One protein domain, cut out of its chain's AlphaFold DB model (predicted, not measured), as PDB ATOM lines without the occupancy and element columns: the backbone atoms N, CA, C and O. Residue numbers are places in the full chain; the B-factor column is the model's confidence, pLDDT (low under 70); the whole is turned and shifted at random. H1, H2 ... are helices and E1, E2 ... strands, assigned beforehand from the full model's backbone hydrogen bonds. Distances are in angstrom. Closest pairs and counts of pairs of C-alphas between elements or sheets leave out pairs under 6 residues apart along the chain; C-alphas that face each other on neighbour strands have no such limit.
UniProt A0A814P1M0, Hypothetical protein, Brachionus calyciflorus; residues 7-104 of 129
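AT A GLANCE: This is residues 7 to 104 of the 129 residues of the protein "Hypothetical protein" of Brachionus calyciflorus (UniProt A0A814P1M0). Look for a small compact head with one long helical arm: H2, H3 and the two-stranded hairpin E1 E2 pack with the near end of H4, and residues 77 to 104, nearly all in H4, stick out of it. The short H1 sits by H4 at the head. The printed part has 98 residues, mostly helix, in the order H1 H2 E1 E2 H3 H4, with E1 and E2 antiparallel. It is extended, with a radius of gyration of the C-alphas of 20.0 A and spans of 71 by 29 by 23 A.

HOW THE PARTS SIT: Begin at the hairpin of E1, residues 32 to 36, and E2, residues 39 to 43, where N 34 and O 41 are 3.0 A apart, within hydrogen-bond range. The closest C-alphas of E1 and H4, residues 62 to 103, are Ile 35 and Ser 64, 5.9 A apart. H2, residues 14 to 25, touches H4 with H4's residues 62 to 69 alone, at a shallow tilt of 22 degrees, the same way; their closest C-alphas, Ile 14 and Lys 62, are 6.1 A apart. H3, residues 45 to 58, touches H2 at 8 degrees, a shallow tilt, opposite ways, closest at C-alphas Leu 52 and Val 18, 6.6 A. H1, residues 7 to 11, only just touches H4, with 3 pairs of C-alphas within 8 A, closest at Met 9 and Ile 66, 6.5 A. Every O i to N i+4 pair is within hydrogen-bond range in H2, H3 and H4; in H1 it is 0 of 1, beside 2 of 2 O i to N i+3 pairs.

IN THESE COORDINATES: Find C-alpha 32 at (161.956, 180.341, 131.527), where E1 begins. H4 runs 62.3 A from C-alpha 62 at (176.457, 178.889, 121.192) to C-alpha 103 at (162.108, 179.178, 181.831); H3 measures 19.6 A and H2 16.7 A.

THE WHOLE: The C-alphas farthest apart, Lys 58 and Thr 104, are 70.9 A apart. The printed part has no cut and no long link, and pLDDT is under 70 at residues 59 to 60.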
ATOM      1  N   GLU A   7     184.544 174.867 129.687       87.69
ATOM      2  CA  GLU A   7     185.293 174.225 128.593       87.69
ATOM      3  C   GLU A   7     184.603 172.950 128.087       87.69
ATOM      4  O   GLU A   7     184.615 172.672 126.890       87.69
ATOM      5  N   PHE A   8     183.967 172.177 128.973       89.62
ATOM      6  CA  PHE A   8     183.197 171.005 128.555       89.62
ATOM      7  C   PHE A   8     181.991 171.400 127.694       89.62
ATOM      8  O   PHE A   8     181.755 170.813 126.640       89.62
ATOM      9  N   MET A   9     181.238 172.425 128.103       89.81
ATOM     10  CA  MET A   9     180.075 172.894 127.341       89.81
ATOM     11  C   MET A   9     180.465 173.473 125.973       89.81
ATOM     12  O   MET A   9     179.726 173.322 124.999       89.81
ATOM     13  N   GLU A  10     181.656 174.061 125.861       91.00
ATOM     14  CA  GLU A  10     182.219 174.516 124.588       91.00
ATOM     15  C   GLU A  10     182.512 173.371 123.605       91.00
ATOM     16  O   GLU A  10     182.568 173.616 122.399       91.00
ATOM     17  N   GLN A  11     182.610 172.120 124.063       92.25
ATOM     18  CA  GLN A  11     182.770 170.942 123.198       92.25
ATOM     19  C   GLN A  11     181.429 170.360 122.723       92.25
ATOM     20  O   GLN A  11     181.388 169.633 121.732       92.25
ATOM     21  N   LEU A  12     180.314 170.698 123.381       91.69
ATOM     22  CA  LEU A  12     178.989 170.175 123.038       91.69
ATOM     23  C   LEU A  12     178.445 170.787 121.742       91.69
ATOM     24  O   LEU A  12     178.759 171.920 121.389       91.69
ATOM     25  N   THR A  13     177.591 170.064 121.023       92.81
ATOM     26  CA  THR A  13     176.866 170.633 119.876       92.81
ATOM     27  C   THR A  13     175.806 171.631 120.353       92.81
ATOM     28  O   THR A  13     175.358 171.572 121.499       92.81
ATOM     29  N   ILE A  14     175.364 172.534 119.469       92.06
ATOM     30  CA  ILE A  14     174.232 173.431 119.768       92.06
ATOM     31  C   ILE A  14     172.994 172.612 120.160       92.06
ATOM     32  O   ILE A  14     172.371 172.920 121.166       92.06
ATOM     33  N   GLN A  15     172.708 171.521 119.446       92.38
ATOM     34  CA  GLN A  15     171.590 170.619 119.751       92.38
ATOM     35  C   GLN A  15     171.680 170.037 121.169       92.38
ATOM     36  O   GLN A  15     170.697 170.051 121.906       92.38
ATOM     37  N   ASN A  16     172.865 169.587 121.597       92.62
ATOM     38  CA  ASN A  16     173.061 169.070 122.955       92.62
ATOM     39  C   ASN A  16     172.837 170.160 124.013       92.62
ATOM     40  O   ASN A  16     172.254 169.896 125.066       92.62
ATOM     41  N   LEU A  17     173.284 171.389 123.744       92.94
ATOM     42  CA  LEU A  17     173.086 172.525 124.645       92.94
ATOM     43  C   LEU A  17     171.605 172.921 124.735       92.94
ATOM     44  O   LEU A  17     171.095 173.081 125.840       92.94
ATOM     45  N   VAL A  18     170.894 172.996 123.605       93.25
ATOM     46  CA  VAL A  18     169.442 173.252 123.555       93.25
ATOM     47  C   VAL A  18     168.683 172.180 124.334       93.25
ATOM     48  O   VAL A  18     167.889 172.506 125.214       93.25
ATOM     49  N   GLN A  19     168.992 170.901 124.107       92.31
ATOM     50  CA  GLN A  19     168.370 169.799 124.843       92.31
ATOM     51  C   GLN A  19     168.630 169.891 126.354       92.31
ATOM     52  O   GLN A  19     167.760 169.562 127.165       92.31
ATOM     53  N   THR A  20     169.813 170.367 126.749       91.81
ATOM     54  CA  THR A  20     170.151 170.594 128.160       91.81
ATOM     55  C   THR A  20     169.289 171.706 128.761       91.81
ATOM     56  O   THR A  20     168.742 171.517 129.847       91.81
ATOM     57  N   VAL A  21     169.105 172.828 128.055       91.62
ATOM     58  CA  VAL A  21     168.215 173.924 128.488       91.62
ATOM     59  C   VAL A  21     166.779 173.421 128.651       91.62
ATOM     60  O   VAL A  21     166.175 173.643 129.701       91.62
ATOM     61  N   MET A  22     166.270 172.673 127.669       91.00
ATOM     62  CA  MET A  22     164.929 172.078 127.702       91.00
ATOM     63  C   MET A  22     164.747 171.126 128.889       91.00
ATOM     64  O   MET A  22     163.738 171.177 129.583       91.00
ATOM     65  N   THR A  23     165.753 170.295 129.176       89.44
ATOM     66  CA  THR A  23     165.735 169.379 130.330       89.44
ATOM     67  C   THR A  23     165.739 170.145 131.657       89.44
ATOM     68  O   THR A  23     165.062 169.754 132.609       89.44
ATOM     69  N   GLN A  24     166.482 171.255 131.734       87.19
ATOM     70  CA  GLN A  24     166.492 172.107 132.919       87.19
ATOM     71  C   GLN A  24     165.150 172.802 133.152       87.19
ATOM     72  O   GLN A  24     164.784 172.957 134.309       87.19
ATOM     73  N   ASN A  25     164.393 173.178 132.116       89.69
ATOM     74  CA  ASN A  25     163.119 173.890 132.292       89.69
ATOM     75  C   ASN A  25     162.156 173.158 133.245       89.69
ATOM     76  O   ASN A  25     161.606 173.778 134.152       89.69
ATOM     77  N   SER A  26     162.055 171.830 133.138       82.75
ATOM     78  CA  SER A  26     161.231 171.013 134.043       82.75
ATOM     79  C   SER A  26     161.708 171.031 135.501       82.75
ATOM     80  O   SER A  26     160.934 170.756 136.412       82.75
ATOM     81  N   SER A  27     162.986 171.335 135.738       79.94
ATOM     82  CA  SER A  27     163.585 171.425 137.077       79.94
ATOM     83  C   SER A  27     163.460 172.817 137.706       79.94
ATOM     84  O   SER A  27     163.739 172.968 138.892       79.94
ATOM     85  N   PHE A  28     163.069 173.829 136.928       77.88
ATOM     86  CA  PHE A  28     163.005 175.237 137.334       77.88
ATOM     87  C   PHE A  28     161.576 175.710 137.626       77.88
ATOM     88  O   PHE A  28     161.284 176.884 137.466       77.88
ATOM     89  N   GLU A  29     160.665 174.814 138.019       80.25
ATOM     90  CA  GLU A  29     159.269 175.179 138.344       80.25
ATOM     91  C   GLU A  29     158.561 175.965 137.211       80.25
ATOM     92  O   GLU A  29     157.643 176.739 137.460       80.25
ATOM     93  N   ASN A  30     158.959 175.732 135.952       77.00
ATOM     94  CA  ASN A  30     158.505 176.468 134.765       77.00
ATOM     95  C   ASN A  30     158.946 177.947 134.710       77.00
ATOM     96  O   ASN A  30     158.272 178.777 134.103       77.00
ATOM     97  N   GLU A  31     160.090 178.292 135.304       87.88
ATOM     98  CA  GLU A  31     160.751 179.580 135.085       87.88
ATOM     99  C   GLU A  31     161.653 179.542 133.836       87.88
ATOM    100  O   GLU A  31     162.726 178.917 133.794       87.88
ATOM    101  N   PHE A  32     161.243 180.269 132.800       94.25
ATOM    102  CA  PHE A  32     161.956 180.341 131.527       94.25
ATOM    103  C   PHE A  32     162.848 181.576 131.465       94.25
ATOM    104  O   PHE A  32     162.527 182.634 132.004       94.25
ATOM    105  N   HIS A  33     164.002 181.423 130.822       94.75
ATOM    106  CA  HIS A  33     165.044 182.443 130.823       94.75
ATOM    107  C   HIS A  33     165.789 182.483 129.487       94.75
ATOM    108  O   HIS A  33     166.070 181.432 128.910       94.75
ATOM    109  N   ILE A  34     166.169 183.671 129.035       94.81
ATOM    110  CA  ILE A  34     167.044 183.883 127.872       94.81
ATOM    111  C   ILE A  34     168.263 184.713 128.275       94.81
ATOM    112  O   ILE A  34     168.294 185.282 129.366       94.81
ATOM    113  N   ILE A  35     169.257 184.780 127.388       94.38
ATOM    114  CA  ILE A  35     170.342 185.761 127.490       94.38
ATOM    115  C   ILE A  35     170.065 186.898 126.515       94.38
ATOM    116  O   ILE A  35     169.967 186.671 125.307       94.38
ATOM    117  N   GLU A  36     169.980 188.107 127.053       90.56
ATOM    118  CA  GLU A  36     169.885 189.358 126.309       90.56
ATOM    119  C   GLU A  36     170.885 190.342 126.923       90.56
ATOM    120  O   GLU A  36     170.909 190.502 128.139       90.56
ATOM    121  N   ASP A  37     171.735 190.959 126.096       88.88
ATOM    122  CA  ASP A  37     172.810 191.865 126.539       88.88
ATOM    123  C   ASP A  37     173.749 191.263 127.608       88.88
ATOM    124  O   ASP A  37     174.134 191.930 128.561       88.88
ATOM    125  N   ASP A  38     174.111 189.983 127.448       85.81
ATOM    126  CA  ASP A  38     174.909 189.191 128.405       85.81
ATOM    127  C   ASP A  38     174.253 189.021 129.802       85.81
ATOM    128  O   ASP A  38     174.889 188.530 130.734       85.81
ATOM    129  N   GLU A  39     172.964 189.349 129.952       90.81
ATOM    130  CA  GLU A  39     172.200 189.173 131.191       90.81
ATOM    131  C   GLU A  39     171.115 188.098 131.063       90.81
ATOM    132  O   GLU A  39     170.443 187.960 130.037       90.81
ATOM    133  N   MET A  40     170.906 187.337 132.144       93.44
ATOM    134  CA  MET A  40     169.809 186.374 132.238       93.44
ATOM    135  C   MET A  40     168.495 187.097 132.541       93.44
ATOM    136  O   MET A  40     168.319 187.634 133.633       93.44
ATOM    137  N   LYS A  41     167.552 187.057 131.597       94.12
ATOM    138  CA  LYS A  41     166.222 187.661 131.743       94.12
ATOM    139  C   LYS A  41     165.136 186.601 131.776       94.12
ATOM    140  O   LYS A  41     165.177 185.643 131.005       94.12
ATOM    141  N   SER A  42     164.168 186.776 132.668       94.38
ATOM    142  CA  SER A  42     162.967 185.941 132.706       94.38
ATOM    143  C   SER A  42     162.092 186.209 131.483       94.38
ATOM    144  O   SER A  42     162.004 187.338 131.007       94.38
ATOM    145  N   CYS A  43     161.442 185.166 130.985       95.06
ATOM    146  CA  CYS A  43     160.563 185.218 129.819       95.06
ATOM    147  C   CYS A  43     159.457 184.160 129.943       95.06
ATOM    148  O   CYS A  43     159.423 183.383 130.901       95.06
ATOM    149  N   SER A  44     158.544 184.131 128.979       96.06
ATOM    150  CA  SER A  44     157.575 183.050 128.808       96.06
ATOM    151  C   SER A  44     158.193 181.819 128.135       96.06
ATOM    152  O   SER A  44     159.231 181.891 127.476       96.06
ATOM    153  N   GLU A  45     157.518 180.674 128.256       95.62
ATOM    154  CA  GLU A  45     157.903 179.438 127.559       95.62
ATOM    155  C   GLU A  45     157.992 179.640 126.043       95.62
ATOM    156  O   GLU A  45     158.966 179.230 125.415       95.62
ATOM    157  N   ALA A  46     156.992 180.312 125.463       96.44
ATOM    158  CA  ALA A  46     156.920 180.564 124.029       96.44
ATOM    159  C   ALA A  46     158.100 181.420 123.546       96.44
ATOM    160  O   ALA A  46     158.753 181.063 122.568       96.44
ATOM    161  N   GLU A  47     158.426 182.495 124.269       95.94
ATOM    162  CA  GLU A  47     159.572 183.354 123.947       95.94
ATOM    163  C   GLU A  47     160.895 182.587 124.023       95.94
ATOM    164  O   GLU A  47     161.759 182.750 123.159       95.94
ATOM    165  N   GLN A  48     161.057 181.715 125.022       95.38
ATOM    166  CA  GLN A  48     162.260 180.898 125.115       95.38
ATOM    167  C   GLN A  48     162.347 179.881 123.971       95.38
ATOM    168  O   GLN A  48     163.427 179.694 123.410       95.38
ATOM    169  N   LEU A  49     161.243 179.227 123.608       94.88
ATOM    170  CA  LEU A  49     161.210 178.279 122.491       94.88
ATOM    171  C   LEU A  49     161.555 178.959 121.164       94.88
ATOM    172  O   LEU A  49     162.361 178.428 120.399       94.88
ATOM    173  N   ASP A  50     161.010 180.151 120.921       94.12
ATOM    174  CA  ASP A  50     161.345 180.952 119.745       94.12
ATOM    175  C   ASP A  50     162.830 181.332 119.733       94.12
ATOM    176  O   ASP A  50     163.505 181.179 118.709       94.12
ATOM    177  N   TRP A  51     163.377 181.740 120.881       94.06
ATOM    178  CA  TRP A  51     164.800 182.048 121.031       94.06
ATOM    179  C   TRP A  51     165.702 180.827 120.776       94.06
ATOM    180  O   TRP A  51     166.693 180.928 120.046       94.06
ATOM    181  N   LEU A  52     165.349 179.653 121.309       94.19
ATOM    182  CA  LEU A  52     166.080 178.401 121.075       94.19
ATOM    183  C   LEU A  52     166.036 177.996 119.596       94.19
ATOM    184  O   LEU A  52     167.071 177.661 119.015       94.19
ATOM    185  N   HIS A  53     164.868 178.101 118.958       92.19
ATOM    186  CA  HIS A  53     164.718 177.847 117.528       92.19
ATOM    187  C   HIS A  53     165.544 178.801 116.669       92.19
ATOM    188  O   HIS A  53     166.137 178.385 115.666       92.19
ATOM    189  N   ASP A  54     165.610 180.074 117.049       90.62
ATOM    190  CA  ASP A  54     166.447 181.053 116.373       90.62
ATOM    191  C   ASP A  54     167.935 180.709 116.493       90.62
ATOM    192  O   ASP A  54     168.669 180.834 115.509       90.62
ATOM    193  N   ILE A  55     168.390 180.199 117.641       90.00
ATOM    194  CA  ILE A  55     169.773 179.735 117.810       90.00
ATOM    195  C   ILE A  55     170.070 178.521 116.925       90.00
ATOM    196  O   ILE A  55     171.112 178.502 116.265       90.00
ATOM    197  N   GLU A  56     169.168 177.541 116.863       85.62
ATOM    198  CA  GLU A  56     169.343 176.344 116.031       85.62
ATOM    199  C   GLU A  56     169.364 176.663 114.533       85.62
ATOM    200  O   GLU A  56     170.198 176.128 113.801       85.62
ATOM    201  N   ARG A  57     168.472 177.547 114.061       85.44
ATOM    202  CA  ARG A  57     168.339 177.859 112.627       85.44
ATOM    203  C   ARG A  57     169.311 178.925 112.142       85.44
ATOM    204  O   ARG A  57     169.778 178.851 111.008       85.44
ATOM    205  N   LYS A  58     169.577 179.946 112.960       77.69
ATOM    206  CA  LYS A  58     170.393 181.111 112.575       77.69
ATOM    207  C   LYS A  58     171.837 180.999 113.075       77.69
ATOM    208  O   LYS A  58     172.642 181.869 112.758       77.69
ATOM    209  N   GLY A  59     172.165 179.959 113.852       64.69
ATOM    210  CA  GLY A  59     173.515 179.668 114.354       64.69
ATOM    211  C   GLY A  59     174.069 180.725 115.311       64.69
ATOM    212  O   GLY A  59     175.282 180.822 115.490       64.69
ATOM    213  N   LYS A  60     173.202 181.575 115.878       59.06
ATOM    214  CA  LYS A  60     173.617 182.922 116.279       59.06
ATOM    215  C   LYS A  60     174.263 183.075 117.646       59.06
ATOM    216  O   LYS A  60     174.849 184.127 117.846       59.06
ATOM    217  N   SER A  61     174.270 182.083 118.543       78.62
ATOM    218  CA  SER A  61     175.151 182.166 119.720       78.62
ATOM    219  C   SER A  61     175.175 180.886 120.558       78.62
ATOM    220  O   SER A  61     174.431 180.732 121.526       78.62
ATOM    221  N   LYS A  62     176.104 179.972 120.257       88.56
ATOM    222  CA  LYS A  62     176.457 178.889 121.192       88.56
ATOM    223  C   LYS A  62     176.871 179.451 122.564       88.56
ATOM    224  O   LYS A  62     176.548 178.862 123.590       88.56
ATOM    225  N   LYS A  63     177.544 180.608 122.569       90.38
ATOM    226  CA  LYS A  63     177.985 181.339 123.767       90.38
ATOM    227  C   LYS A  63     176.816 181.628 124.715       90.38
ATOM    228  O   LYS A  63     176.905 181.295 125.889       90.38
ATOM    229  N   SER A  64     175.702 182.133 124.191       91.88
ATOM    230  CA  SER A  64     174.532 182.513 124.989       91.88
ATOM    231  C   SER A  64     173.822 181.306 125.604       91.88
ATOM    232  O   SER A  64     173.327 181.398 126.721       91.88
ATOM    233  N   LEU A  65     173.822 180.142 124.938       92.62
ATOM    234  CA  LEU A  65     173.343 178.900 125.565       92.62
ATOM    235  C   LEU A  65     174.216 178.502 126.757       92.62
ATOM    236  O   LEU A  65     173.703 178.120 127.805       92.62
ATOM    237  N   ILE A  66     175.537 178.593 126.601       92.56
ATOM    238  CA  ILE A  66     176.492 178.249 127.660       92.56
ATOM    239  C   ILE A  66     176.350 179.217 128.842       92.56
ATOM    240  O   ILE A  66     176.330 178.775 129.988       92.56
ATOM    241  N   GLU A  67     176.207 180.515 128.576       92.38
ATOM    242  CA  GLU A  67     175.974 181.544 129.597       92.38
ATOM    243  C   GLU A  67     174.659 181.317 130.339       92.38
ATOM    244  O   GLU A  67     174.657 181.300 131.569       92.38
ATOM    245  N   LEU A  68     173.567 181.027 129.621       93.19
ATOM    246  CA  LEU A  68     172.283 180.684 130.231       93.19
ATOM    247  C   LEU A  68     172.412 179.509 131.202       93.19
ATOM    248  O   LEU A  68     171.964 179.588 132.346       93.19
ATOM    249  N   LEU A  69     173.039 178.417 130.752       91.75
ATOM    250  CA  LEU A  69     173.259 177.228 131.574       91.75
ATOM    251  C   LEU A  69     174.108 177.554 132.810       91.75
ATOM    252  O   LEU A  69     173.852 177.008 133.885       91.75
ATOM    253  N   PHE A  70     175.081 178.459 132.676       89.50
ATOM    254  CA  PHE A  70     175.935 178.870 133.783       89.50
ATOM    255  C   PHE A  70     175.173 179.697 134.826       89.50
ATOM    256  O   PHE A  70     175.140 179.328 136.003       89.50
ATOM    257  N   HIS A  71     174.472 180.745 134.391       89.88
ATOM    258  CA  HIS A  71     173.659 181.589 135.269       89.88
ATOM    259  C   HIS A  71     172.573 180.791 135.992       89.88
ATOM    260  O   HIS A  71     172.388 180.941 137.200       89.88
ATOM    261  N   ARG A  72     171.914 179.861 135.293       89.94
ATOM    262  CA  ARG A  72     170.949 178.930 135.895       89.94
ATOM    263  C   ARG A  72     171.577 178.075 136.996       89.94
ATOM    264  O   ARG A  72     170.987 177.885 138.059       89.94
ATOM    265  N   GLY A  73     172.793 177.586 136.778       86.81
ATOM    266  CA  GLY A  73     173.544 176.860 137.797       86.81
ATOM    267  C   GLY A  73     173.829 177.667 139.055       86.81
ATOM    268  O   GLY A  73     173.647 177.166 140.166       86.81
ATOM    269  N   GLU A  74     174.280 178.907 138.885       87.00
ATOM    270  CA  GLU A  74     174.547 179.824 139.995       87.00
ATOM    271  C   GLU A  74     173.266 180.179 140.749       87.00
ATOM    272  O   GLU A  74     173.240 180.113 141.981       87.00
ATOM    273  N   TYR A  75     172.182 180.457 140.020       86.50
ATOM    274  CA  TYR A  75     170.867 180.728 140.591       86.50
ATOM    275  C   TYR A  75     170.386 179.579 141.484       86.50
ATOM    276  O   TYR A  75     170.044 179.809 142.642       86.50
ATOM    277  N   LEU A  76     170.458 178.326 141.018       83.75
ATOM    278  CA  LEU A  76     170.070 177.162 141.826       83.75
ATOM    279  C   LEU A  76     170.936 176.981 143.076       83.75
ATOM    280  O   LEU A  76     170.434 176.587 144.133       83.75
ATOM    281  N   VAL A  77     172.242 177.251 142.979       86.56
ATOM    282  CA  VAL A  77     173.143 177.205 144.139       86.56
ATOM    283  C   VAL A  77     172.748 178.271 145.160       86.56
ATOM    284  O   VAL A  77     172.686 177.973 146.355       86.56
ATOM    285  N   ASN A  78     172.459 179.489 144.708       87.75
ATOM    286  CA  ASN A  78     172.058 180.592 145.576       87.75
ATOM    287  C   ASN A  78     170.687 180.340 146.211       87.75
ATOM    288  O   ASN A  78     170.540 180.509 147.420       87.75
ATOM    289  N   LEU A  79     169.723 179.831 145.440       86.25
ATOM    290  CA  LEU A  79     168.405 179.448 145.936       86.25
ATOM    291  C   LEU A  79     168.501 178.360 147.013       86.25
ATOM    292  O   LEU A  79     167.843 178.452 148.049       86.25
ATOM    293  N   ARG A  80     169.361 177.350 146.815       87.75
ATOM    294  CA  ARG A  80     169.617 176.314 147.828       87.75
ATOM    295  C   ARG A  80     170.189 176.914 149.110       87.75
ATOM    296  O   ARG A  80     169.669 176.635 150.186       87.75
ATOM    297  N   LYS A  81     171.219 177.758 149.001       90.31
ATOM    298  CA  LYS A  81     171.831 178.430 150.159       90.31
ATOM    299  C   LYS A  81     170.818 179.289 150.920       90.31
ATOM    300  O   LYS A  81     170.795 179.246 152.145       90.31
ATOM    301  N   ALA A  82     169.969 180.030 150.208       91.00
ATOM    302  CA  ALA A  82     168.924 180.849 150.813       91.00
ATOM    303  C   ALA A  82     167.900 179.991 151.578       91.00
ATOM    304  O   ALA A  82     167.569 180.303 152.722       91.00
ATOM    305  N   LYS A  83     167.456 178.870 150.990       90.38
ATOM    306  CA  LYS A  83     166.564 177.907 151.660       90.38
ATOM    307  C   LYS A  83     167.215 177.311 152.918       90.38
ATOM    308  O   LYS A  83     166.572 177.251 153.961       90.38
ATOM    309  N   GLU A  84     168.489 176.922 152.852       93.38
ATOM    310  CA  GLU A  84     169.234 176.398 154.009       93.38
ATOM    311  C   GLU A  84     169.390 177.428 155.136       93.38
ATOM    312  O   GLU A  84     169.268 177.073 156.308       93.38
ATOM    313  N   LEU A  85     169.664 178.692 154.799       94.75
ATOM    314  CA  LEU A  85     169.782 179.764 155.786       94.75
ATOM    315  C   LEU A  85     168.452 179.993 156.506       94.75
ATOM    316  O   LEU A  85     168.422 179.999 157.733       94.75
ATOM    317  N   LYS A  86     167.351 180.068 155.750       95.06
ATOM    318  CA  LYS A  86     166.008 180.241 156.311       95.06
ATOM    319  C   LYS A  86     165.642 179.117 157.287       95.06
ATOM    320  O   LYS A  86     165.165 179.387 158.381       95.06
ATOM    321  N   ILE A  87     165.942 177.863 156.939       94.62
ATOM    322  CA  ILE A  87     165.717 176.711 157.830       94.62
ATOM    323  C   ILE A  87     166.528 176.842 159.128       94.62
ATOM    324  O   ILE A  87     166.030 176.521 160.207       94.62
ATOM    325  N   LYS A  88     167.781 177.309 159.051       94.50
ATOM    326  CA  LYS A  88     168.622 177.525 160.241       94.50
ATOM    327  C   LYS A  88     168.062 178.628 161.138       94.50
ATOM    328  O   LYS A  88     168.056 178.452 162.353       94.50
ATOM    329  N   GLU A  89     167.589 179.724 160.554       94.69
ATOM    330  CA  GLU A  89     166.963 180.832 161.285       94.69
ATOM    331  C   GLU A  89     165.670 180.389 161.983       94.69
ATOM    332  O   GLU A  89     165.507 180.631 163.177       94.69
ATOM    333  N   GLU A  90     164.791 179.671 161.278       95.19
ATOM    334  CA  GLU A  90     163.556 179.108 161.844       95.19
ATOM    335  C   GLU A  90     163.851 178.121 162.987       95.19
ATOM    336  O   GLU A  90     163.189 178.141 164.029       95.19
ATOM    337  N   LEU A  91     164.882 177.284 162.833       95.19
ATOM    338  CA  LEU A  91     165.315 176.359 163.878       95.19
ATOM    339  C   LEU A  91     165.828 177.100 165.119       95.19
ATOM    340  O   LEU A  91     165.524 176.695 166.240       95.19
ATOM    341  N   GLU A  92     166.597 178.172 164.940       95.12
ATOM    342  CA  GLU A  92     167.141 178.948 166.055       95.12
ATOM    343  C   GLU A  92     166.046 179.713 166.807       95.12
ATOM    344  O   GLU A  92     165.985 179.659 168.036       95.12
ATOM    345  N   GLN A  93     165.108 180.328 166.081       92.69
ATOM    346  CA  GLN A  93     163.926 180.951 166.680       92.69
ATOM    347  C   GLN A  93     163.091 179.939 167.478       92.69
ATOM    348  O   GLN A  93     162.632 180.246 168.580       92.69
ATOM    349  N   SER A  94     162.941 178.713 166.967       92.69
ATOM    350  CA  SER A  94     162.233 177.634 167.665       92.69
ATOM    351  C   SER A  94     162.929 177.225 168.969       92.69
ATOM    352  O   SER A  94     162.267 177.083 169.998       92.69
ATOM    353  N   LYS A  95     164.266 177.108 168.983       93.44
ATOM    354  CA  LYS A  95     165.018 176.813 170.218       93.44
ATOM    355  C   LYS A  95     164.822 177.892 171.278       93.44
ATOM    356  O   LYS A  95     164.509 177.555 172.417       93.44
ATOM    357  N   ILE A  96     164.940 179.165 170.893       92.19
ATOM    358  CA  ILE A  96     164.725 180.302 171.801       92.19
ATOM    359  C   ILE A  96     163.302 180.263 172.373       92.19
ATOM    360  O   ILE A  96     163.114 180.424 173.578       92.19
ATOM    361  N   ALA A  97     162.294 179.991 171.537       90.69
ATOM    362  CA  ALA A  97     160.908 179.877 171.986       90.69
ATOM    363  C   ALA A  97     160.705 178.719 172.985       90.69
ATOM    364  O   ALA A  97     160.034 178.889 174.004       90.69
ATOM    365  N   VAL A  98     161.312 177.555 172.736       89.69
ATOM    366  CA  VAL A  98     161.257 176.399 173.650       89.69
ATOM    367  C   VAL A  98     161.942 176.709 174.982       89.69
ATOM    368  O   VAL A  98     161.407 176.370 176.042       89.69
ATOM    369  N   GLU A  99     163.102 177.364 174.957       89.81
ATOM    370  CA  GLU A  99     163.807 177.777 176.172       89.81
ATOM    371  C   GLU A  99     163.013 178.812 176.970       89.81
ATOM    372  O   GLU A  99     162.911 178.672 178.190       89.81
ATOM    373  N   ALA A 100     162.379 179.781 176.304       86.81
ATOM    374  CA  ALA A 100     161.499 180.759 176.943       86.81
ATOM    375  C   ALA A 100     160.313 180.081 177.651       86.81
ATOM    376  O   ALA A 100     160.037 180.371 178.816       86.81
ATOM    377  N   ILE A 101     159.657 179.108 177.004       84.06
ATOM    378  CA  ILE A 101     158.579 178.317 177.627       84.06
ATOM    379  C   ILE A 101     159.103 177.553 178.849       84.06
ATOM    380  O   ILE A 101     158.471 177.568 179.904       84.06
ATOM    381  N   ARG A 102     160.271 176.907 178.736       79.25
ATOM    382  CA  ARG A 102     160.873 176.126 179.829       79.25
ATOM    383  C   ARG A 102     161.274 176.992 181.028       79.25
ATOM    384  O   ARG A 102     161.228 176.514 182.157       79.25
ATOM    385  N   SER A 103     161.678 178.237 180.790       75.81
ATOM    386  CA  SER A 103     162.108 179.178 181.831       75.81
ATOM    387  C   SER A 103     160.974 180.048 182.388       75.81
ATOM    388  O   SER A 103     161.195 180.792 183.344       75.81
ATOM    389  N   THR A 104     159.745 179.914 181.873       70.31
ATOM    390  CA  THR A 104     158.568 180.589 182.437       70.31
ATOM    391  C   THR A 104     158.120 179.865 183.720       70.31
ATOM    392  O   THR A 104     157.741 178.692 183.652       70.31
TER     393      THR A 104